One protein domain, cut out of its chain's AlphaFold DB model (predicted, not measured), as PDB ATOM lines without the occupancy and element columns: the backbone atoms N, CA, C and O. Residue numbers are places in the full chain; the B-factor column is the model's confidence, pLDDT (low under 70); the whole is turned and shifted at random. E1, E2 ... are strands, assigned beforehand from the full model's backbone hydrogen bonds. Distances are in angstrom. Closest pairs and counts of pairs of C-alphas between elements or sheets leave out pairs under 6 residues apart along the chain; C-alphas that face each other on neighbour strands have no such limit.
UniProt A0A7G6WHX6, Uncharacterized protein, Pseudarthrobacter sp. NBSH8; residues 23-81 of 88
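Overview. This is residues 23 to 81 of the 88 residues of an uncharacterized protein of Pseudarthrobacter sp. NBSH8 (UniProt A0A7G6WHX6). Three separate two-stranded hairpins follow one another along a loose rod with no shared core: the long hairpin E3 and E4 reaches toward one end, the small hairpin E5 and E6 with its loop reaches toward the other, and the hairpin E1 and E2 lies beside the middle of the length. The printed part has 59 residues with no named helix and six named strands, in the order E1, E2, E3, E4, E5, E6, and its class is all strand. Each hairpin is its own antiparallel sheet, of order E1 - E2, E3 - E4 and E5 - E6. The whole is loose, with a radius of gyration of the C-alphas of 14.4 A, and its C-alphas span 48 by 22 by 17 A.

Arrangement. Begin at E1, residues 23 to 26, which forms an antiparallel hairpin with E2, residues 32 to 36, at 166 degrees between directions. Look there for N 25 and O 33, 2.9 A apart and within hydrogen-bond range; the C-alphas of Arg 26 and Trp 32 face each other at 4.4 A. Next come E3, residues 43 to 49, and E4, residues 55 to 62, an antiparallel hairpin at 166 degrees. N 46 and O 59 are within hydrogen-bond range at 2.8 A, and so are N 61 and O 44 at 2.9 A. E4 runs on into E5, residues 65 to 67, across a break of 2 residues, at 57 degrees. E5 and E6, residues 78 to 80, make the last antiparallel hairpin, at 146 degrees, with N 66 and O 79 within hydrogen-bond range at 2.8 A. Strands of different hairpins are apart, among them E2 and E3, which follow each other in the chain.

Along the chain. Find C-alpha 23 at (315.372, 438.562, 397.267), where E1 begins; E1 is 10.4 A from first to last C-alpha, and E2 is 12.9 A. Go on to C-alpha 43 at (299.838, 441.125, 402.628), where E3 begins its 19.8 A. E4, the longest strand by residues with 8, measures 20.3 A. E5 and E6 measure 6.9 A each, and E6 ends at C-alpha 80, at (301.380, 434.196, 395.015).

Size, cuts and confidence. The two C-alphas farthest apart are those of Thr 52 and Gln 73, at 47.9 A. The printed part has no cut. The links E1 to E2, E3 to E4 and E4 to E5 are tight, those from E2 to E3 and from E5 to E6 are short, and no link is long. The mean pLDDT of the printed part is 91.1; look for values under 70 at residues 71 to 73 and at residue 75, in the link from E5 to E6.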
ATOM      1  N   TYR A  23     314.544 438.171 398.402       91.44
ATOM      2  CA  TYR A  23     315.372 438.562 397.267       91.44
ATOM      3  C   TYR A  23     314.471 439.066 396.145       91.44
ATOM      4  O   TYR A  23     313.392 438.519 395.932       91.44
ATOM      5  N   ALA A  24     314.907 440.101 395.434       93.38
ATOM      6  CA  ALA A  24     314.193 440.642 394.286       93.38
ATOM      7  C   ALA A  24     315.058 440.508 393.034       93.38
ATOM      8  O   ALA A  24     316.245 440.838 393.054       93.38
ATOM      9  N   GLU A  25     314.452 440.056 391.945       96.06
ATOM     10  CA  GLU A  25     315.075 439.987 390.630       96.06
ATOM     11  C   GLU A  25     314.174 440.665 389.598       96.06
ATOM     12  O   GLU A  25     312.950 440.514 389.611       96.06
ATOM     13  N   ARG A  26     314.779 441.432 388.692       96.19
ATOM     14  CA  ARG A  26     314.071 441.987 387.541       96.19
ATOM     15  C   ARG A  26     314.061 440.934 386.438       96.19
ATOM     16  O   ARG A  26     315.126 440.523 385.987       96.19
ATOM     17  N   ILE A  27     312.871 440.513 386.021       97.25
ATOM     18  CA  ILE A  27     312.694 439.493 384.978       97.25
ATOM     19  C   ILE A  27     312.676 440.141 383.591       97.25
ATOM     20  O   ILE A  27     313.277 439.614 382.658       97.25
ATOM     21  N   ASP A  28     312.032 441.305 383.463       96.00
ATOM     22  CA  ASP A  28     311.969 442.074 382.217       96.00
ATOM     23  C   ASP A  28     311.763 443.583 382.476       96.00
ATOM     24  O   ASP A  28     312.062 444.087 383.562       96.00
ATOM     25  N   ALA A  29     311.322 444.333 381.461       93.00
ATOM     26  CA  ALA A  29     311.120 445.774 381.551       93.00
ATOM     27  C   ALA A  29     310.182 446.174 382.704       93.00
ATOM     28  O   ALA A  29     310.526 447.098 383.444       93.00
ATOM     29  N   ASP A  30     309.093 445.433 382.902       94.62
ATOM     30  CA  ASP A  30     307.975 445.815 383.771       94.62
ATOM     31  C   ASP A  30     307.665 444.753 384.842       94.62
ATOM     32  O   ASP A  30     306.824 444.969 385.715       94.62
ATOM     33  N   THR A  31     308.370 443.616 384.818       96.12
ATOM     34  CA  THR A  31     308.150 442.490 385.729       96.12
ATOM     35  C   THR A  31     309.321 442.285 386.682       96.12
ATOM     36  O   THR A  31     310.476 442.107 386.280       96.12
ATOM     37  N   TRP A  32     308.994 442.216 387.970       96.75
ATOM     38  CA  TRP A  32     309.903 441.833 389.044       96.75
ATOM     39  C   TRP A  32     309.393 440.568 389.725       96.75
ATOM     40  O   TRP A  32     308.188 440.392 389.905       96.75
ATOM     41  N   ARG A  33     310.316 439.701 390.136       95.50
ATOM     42  CA  ARG A  33     310.025 438.526 390.954       95.50
ATOM     43  C   ARG A  33     310.650 438.707 392.325       95.50
ATOM     44  O   ARG A  33     311.819 439.062 392.450       95.50
ATOM     45  N   PHE A  34     309.856 438.424 393.349       94.81
ATOM     46  CA  PHE A  34     310.283 438.442 394.738       94.81
ATOM     47  C   PHE A  34     310.262 437.015 395.278       94.81
ATOM     48  O   PHE A  34     309.246 436.327 395.192       94.81
ATOM     49  N   GLN A  35     311.386 436.569 395.826       92.44
ATOM     50  CA  GLN A  35     311.506 435.306 396.543       92.44
ATOM     51  C   GLN A  35     311.543 435.611 398.033       92.44
ATOM     52  O   GLN A  35     312.508 436.192 398.524       92.44
ATOM     53  N   VAL A  36     310.491 435.235 398.748       90.44
ATOM     54  CA  VAL A  36     310.402 435.374 400.204       90.44
ATOM     55  C   VAL A  36     310.944 434.113 400.866       90.44
ATOM     56  O   VAL A  36     310.623 432.991 400.475       90.44
ATOM     57  N   ASN A  37     311.833 434.288 401.837       84.44
ATOM     58  CA  ASN A  37     312.550 433.169 402.426       84.44
ATOM     59  C   ASN A  37     311.675 432.457 403.467       84.44
ATOM     60  O   ASN A  37     311.283 433.072 404.459       84.44
ATOM     61  N   MET A  38     311.372 431.174 403.230       80.81
ATOM     62  CA  MET A  38     310.670 430.268 404.160       80.81
ATOM     63  C   MET A  38     309.398 430.863 404.797       80.81
ATOM     64  O   MET A  38     309.061 430.555 405.939       80.81
ATOM     65  N   SER A  39     308.695 431.731 404.070       87.06
ATOM     66  CA  SER A  39     307.523 432.458 404.554       87.06
ATOM     67  C   SER A  39     306.503 432.660 403.439       87.06
ATOM     68  O   SER A  39     306.833 432.622 402.256       87.06
ATOM     69  N   THR A  40     305.252 432.868 403.837       91.75
ATOM     70  CA  THR A  40     304.127 433.198 402.958       91.75
ATOM     71  C   THR A  40     303.405 434.398 403.565       91.75
ATOM     72  O   THR A  40     302.439 434.203 404.300       91.75
ATOM     73  N   PRO A  41     303.921 435.629 403.384       93.88
ATOM     74  CA  PRO A  41     303.263 436.819 403.911       93.88
ATOM     75  C   PRO A  41     301.852 436.945 403.338       93.88
ATOM     76  O   PRO A  41     301.651 436.698 402.150       93.88
ATOM     77  N   ASP A  42     300.897 437.345 404.174       95.50
ATOM     78  CA  ASP A  42     299.491 437.477 403.774       95.50
ATOM     79  C   ASP A  42     299.232 438.755 402.967       95.50
ATOM     80  O   ASP A  42     298.313 438.801 402.157       95.50
ATOM     81  N   HIS A  43     300.050 439.790 403.176       96.00
ATOM     82  CA  HIS A  43     299.838 441.125 402.628       96.00
ATOM     83  C   HIS A  43     301.158 441.804 402.259       96.00
ATOM     84  O   HIS A  43     302.173 441.619 402.939       96.00
ATOM     85  N   VAL A  44     301.133 442.627 401.210       95.69
ATOM     86  CA  VAL A  44     302.262 443.463 400.785       95.69
ATOM     87  C   VAL A  44     301.808 444.847 400.342       95.69
ATOM     88  O   VAL A  44     300.758 445.005 399.726       95.69
ATOM     89  N   THR A  45     302.681 445.826 400.559       97.06
ATOM     90  CA  THR A  45     302.596 447.151 399.940       97.06
ATOM     91  C   THR A  45     303.724 447.282 398.920       97.06
ATOM     92  O   THR A  45     304.897 447.121 399.264       97.06
ATOM     93  N   ALA A  46     303.394 447.596 397.669       95.75
ATOM     94  CA  ALA A  46     304.363 447.870 396.611       95.75
ATOM     95  C   ALA A  46     304.365 449.364 396.272       95.75
ATOM     96  O   ALA A  46     303.317 449.935 395.976       95.75
ATOM     97  N   LYS A  47     305.549 449.989 396.291       97.25
ATOM     98  CA  LYS A  47     305.742 451.416 395.992       97.25
ATOM     99  C   LYS A  47     306.732 451.588 394.848       97.25
ATOM    100  O   LYS A  47     307.831 451.036 394.900       97.25
ATOM    101  N   ALA A  48     306.364 452.381 393.849       95.94
ATOM    102  CA  ALA A  48     307.297 452.875 392.843       95.94
ATOM    103  C   ALA A  48     307.842 454.227 393.298       95.94
ATOM    104  O   ALA A  48     307.074 455.122 393.655       95.94
ATOM    105  N   LEU A  49     309.165 454.368 393.263       96.75
ATOM    106  CA  LEU A  49     309.855 455.603 393.614       96.75
ATOM    107  C   LEU A  49     310.415 456.271 392.354       96.75
ATOM    108  O   LEU A  49     310.937 455.594 391.467       96.75
ATOM    109  N   SER A  50     310.343 457.598 392.290       95.94
ATOM    110  CA  SER A  50     311.054 458.398 391.295       95.94
ATOM    111  C   SER A  50     312.567 458.381 391.551       95.94
ATOM    112  O   SER A  50     313.046 457.922 392.591       95.94
ATOM    113  N   ALA A  51     313.344 458.967 390.636       96.19
ATOM    114  CA  ALA A  51     314.789 459.128 390.816       96.19
ATOM    115  C   ALA A  51     315.172 459.987 392.039       96.19
ATOM    116  O   ALA A  51     316.296 459.883 392.528       96.19
ATOM    117  N   THR A  52     314.259 460.826 392.544       97.12
ATOM    118  CA  THR A  52     314.455 461.623 393.766       97.12
ATOM    119  C   THR A  52     313.967 460.908 395.030       97.12
ATOM    120  O   THR A  52     314.105 461.453 396.122       97.12
ATOM    121  N   GLY A  53     313.424 459.692 394.902       96.62
ATOM    122  CA  GLY A  53     312.885 458.903 396.012       96.62
ATOM    123  C   GLY A  53     311.431 459.219 396.373       96.62
ATOM    124  O   GLY A  53     310.938 458.715 397.378       96.62
ATOM    125  N   GLU A  54     310.736 460.037 395.581       97.88
ATOM    126  CA  GLU A  54     309.312 460.330 395.780       97.88
ATOM    127  C   GLU A  54     308.449 459.134 395.367       97.88
ATOM    128  O   GLU A  54     308.694 458.534 394.324       97.88
ATOM    129  N   VAL A  55     307.420 458.799 396.150       97.88
ATOM    130  CA  VAL A  55     306.453 457.760 395.772       97.88
ATOM    131  C   VAL A  55     305.568 458.280 394.639       97.88
ATOM    132  O   VAL A  55     304.791 459.207 394.839       97.88
ATOM    133  N   ILE A  56     305.665 457.656 393.466       97.81
ATOM    134  CA  ILE A  56     304.878 458.015 392.273       97.81
ATOM    135  C   ILE A  56     303.724 457.043 392.004       97.81
ATOM    136  O   ILE A  56     302.818 457.357 391.237       97.81
ATOM    137  N   ALA A  57     303.751 455.867 392.634       98.00
ATOM    138  CA  ALA A  57     302.647 454.916 392.651       98.00
ATOM    139  C   ALA A  57     302.750 454.008 393.882       98.00
ATOM    140  O   ALA A  57     303.852 453.682 394.330       98.00
ATOM    141  N   GLU A  58     301.606 453.564 394.392       98.12
ATOM    142  CA  GLU A  58     301.506 452.656 395.533       98.12
ATOM    143  C   GLU A  58     300.301 451.730 395.360       98.12
ATOM    144  O   GLU A  58     299.259 452.150 394.856       98.12
ATOM    145  N   THR A  59     300.450 450.469 395.759       97.94
ATOM    146  CA  THR A  59     299.333 449.532 395.875       97.94
ATOM    147  C   THR A  59     299.534 448.615 397.068       97.94
ATOM    148  O   THR A  59     300.639 448.131 397.312       97.94
ATOM    149  N   ASP A  60     298.436 448.332 397.752       97.81
ATOM    150  CA  ASP A  60     298.330 447.280 398.753       97.81
ATOM    151  C   ASP A  60     297.688 446.046 398.110       97.81
ATOM    152  O   ASP A  60     296.805 446.174 397.254       97.81
ATOM    153  N   ALA A  61     298.152 444.852 398.475       97.06
ATOM    154  CA  ALA A  61     297.632 443.605 397.931       97.06
ATOM    155  C   ALA A  61     297.738 442.453 398.930       97.06
ATOM    156  O   ALA A  61     298.787 442.224 399.533       97.06
ATOM    157  N   ASP A  62     296.658 441.680 399.025       96.94
ATOM    158  CA  ASP A  62     296.671 440.385 399.695       96.94
ATOM    159  C   ASP A  62     297.287 439.324 398.774       96.94
ATOM    160  O   ASP A  62     297.033 439.291 397.564       96.94
ATOM    161  N   LEU A  63     298.104 438.444 399.347       95.69
ATOM    162  CA  LEU A  63     298.807 437.397 398.619       95.69
ATOM    163  C   LEU A  63     298.088 436.055 398.762       95.69
ATOM    164  O   LEU A  63     298.188 435.363 399.773       95.69
ATOM    165  N   ASP A  64     297.399 435.649 397.698       93.56
ATOM    166  CA  ASP A  64     296.834 434.304 397.568       93.56
ATOM    167  C   ASP A  64     297.918 433.335 397.064       93.56
ATOM    168  O   ASP A  64     298.240 433.310 395.867       93.56
ATOM    169  N   TRP A  65     298.500 432.578 397.998       92.88
ATOM    170  CA  TRP A  65     299.548 431.588 397.752       92.88
ATOM    171  C   TRP A  65     298.977 430.259 397.264       92.88
ATOM    172  O   TRP A  65     298.213 429.583 397.956       92.88
ATOM    173  N   LYS A  66     299.445 429.817 396.098       91.19
ATOM    174  CA  LYS A  66     299.045 428.549 395.487       91.19
ATOM    175  C   LYS A  66     300.247 427.655 395.276       91.19
ATOM    176  O   LYS A  66     301.324 428.098 394.892       91.19
ATOM    177  N   ARG A  67     300.051 426.358 395.499       88.56
ATOM    178  CA  ARG A  67     301.060 425.342 395.194       88.56
ATOM    179  C   ARG A  67     301.216 425.226 393.681       88.56
ATOM    180  O   ARG A  67     300.244 424.944 392.987       88.56
ATOM    181  N   VAL A  68     302.445 425.370 393.202       88.94
ATOM    182  CA  VAL A  68     302.787 425.265 391.773       88.94
ATOM    183  C   VAL A  68     303.619 424.022 391.451       88.94
ATOM    184  O   VAL A  68     303.870 423.727 390.287       88.94
ATOM    185  N   GLY A  69     304.017 423.243 392.463       82.94
ATOM    186  CA  GLY A  69     304.716 421.976 392.249       82.94
ATOM    187  C   GLY A  69     305.007 421.173 393.518       82.94
ATOM    188  O   GLY A  69     304.651 421.560 394.635       82.94
ATOM    189  N   GLY A  70     305.692 420.041 393.329       72.75
ATOM    190  CA  GLY A  70     306.070 419.099 394.387       72.75
ATOM    191  C   GLY A  70     304.911 418.243 394.916       72.75
ATOM    192  O   GLY A  70     303.771 418.355 394.473       72.75
ATOM    193  N   SER A  71     305.209 417.356 395.870       68.56
ATOM    194  CA  SER A  71     304.192 416.562 396.568       68.56
ATOM    195  C   SER A  71     303.629 417.322 397.773       68.56
ATOM    196  O   SER A  71     304.322 418.133 398.396       68.56
ATOM    197  N   ALA A  72     302.377 417.028 398.141       64.38
ATOM    198  CA  ALA A  72     301.743 417.608 399.328       64.38
ATOM    199  C   ALA A  72     302.526 417.298 400.619       64.38
ATOM    200  O   ALA A  72     302.604 418.142 401.506       64.38
ATOM    201  N   GLN A  73     303.159 416.122 400.687       67.75
ATOM    202  CA  GLN A  73     303.903 415.654 401.857       67.75
ATOM    203  C   GLN A  73     305.162 416.484 402.153       67.75
ATOM    204  O   GLN A  73     305.546 416.602 403.311       67.75
ATOM    205  N   CYS A  74     305.790 417.071 401.130       71.44
ATOM    206  CA  CYS A  74     307.026 417.845 401.286       71.44
ATOM    207  C   CYS A  74     306.807 419.359 401.197       71.44
ATOM    208  O   CYS A  74     307.779 420.099 401.098       71.44
ATOM    209  N   GLY A  75     305.550 419.827 401.190       68.81
ATOM    210  CA  GLY A  75     305.259 421.260 401.184       68.81
ATOM    211  C   GLY A  75     305.868 422.012 399.994       68.81
ATOM    212  O   GLY A  75     306.219 423.167 400.163       68.81
ATOM    213  N   GLY A  76     305.968 421.368 398.818       73.88
ATOM    214  CA  GLY A  76     306.561 421.893 397.573       73.88
ATOM    215  C   GLY A  76     306.175 423.328 397.160       73.88
ATOM    216  O   GLY A  76     305.278 423.920 397.760       73.88
ATOM    217  N   PRO A  77     306.835 423.889 396.128       84.12
ATOM    218  CA  PRO A  77     306.862 425.325 395.863       84.12
ATOM    219  C   PRO A  77     305.470 425.953 395.788       84.12
ATOM    220  O   PRO A  77     304.535 425.386 395.209       84.12
ATOM    221  N   VAL A  78     305.374 427.144 396.370       90.69
ATOM    222  CA  VAL A  78     304.190 427.997 396.348       90.69
ATOM    223  C   VAL A  78     304.529 429.323 395.685       90.69
ATOM    224  O   VAL A  78     305.643 429.824 395.825       90.69
ATOM    225  N   GLU A  79     303.564 429.890 394.978       93.94
ATOM    226  CA  GLU A  79     303.657 431.213 394.369       93.94
ATOM    227  C   GLU A  79     302.374 431.991 394.659       93.94
ATOM    228  O   GLU A  79     301.279 431.422 394.663       93.94
ATOM    229  N   ALA A  80     302.512 433.290 394.913       95.50
ATOM    230  CA  ALA A  80     301.380 434.196 395.015       95.50
ATOM    231  C   ALA A  80     300.943 434.682 393.626       95.50
ATOM    232  O   ALA A  80     301.734 434.720 392.680       95.50
ATOM    233  N   SER A  81     299.680 435.093 393.510       93.12
ATOM    234  CA  SER A  81     299.207 435.777 392.300       93.12
ATOM    235  C   SER A  81     299.974 437.096 392.076       93.12
ATOM    236  O   SER A  81     300.349 437.745 393.055       93.12
TER     237      SER A  81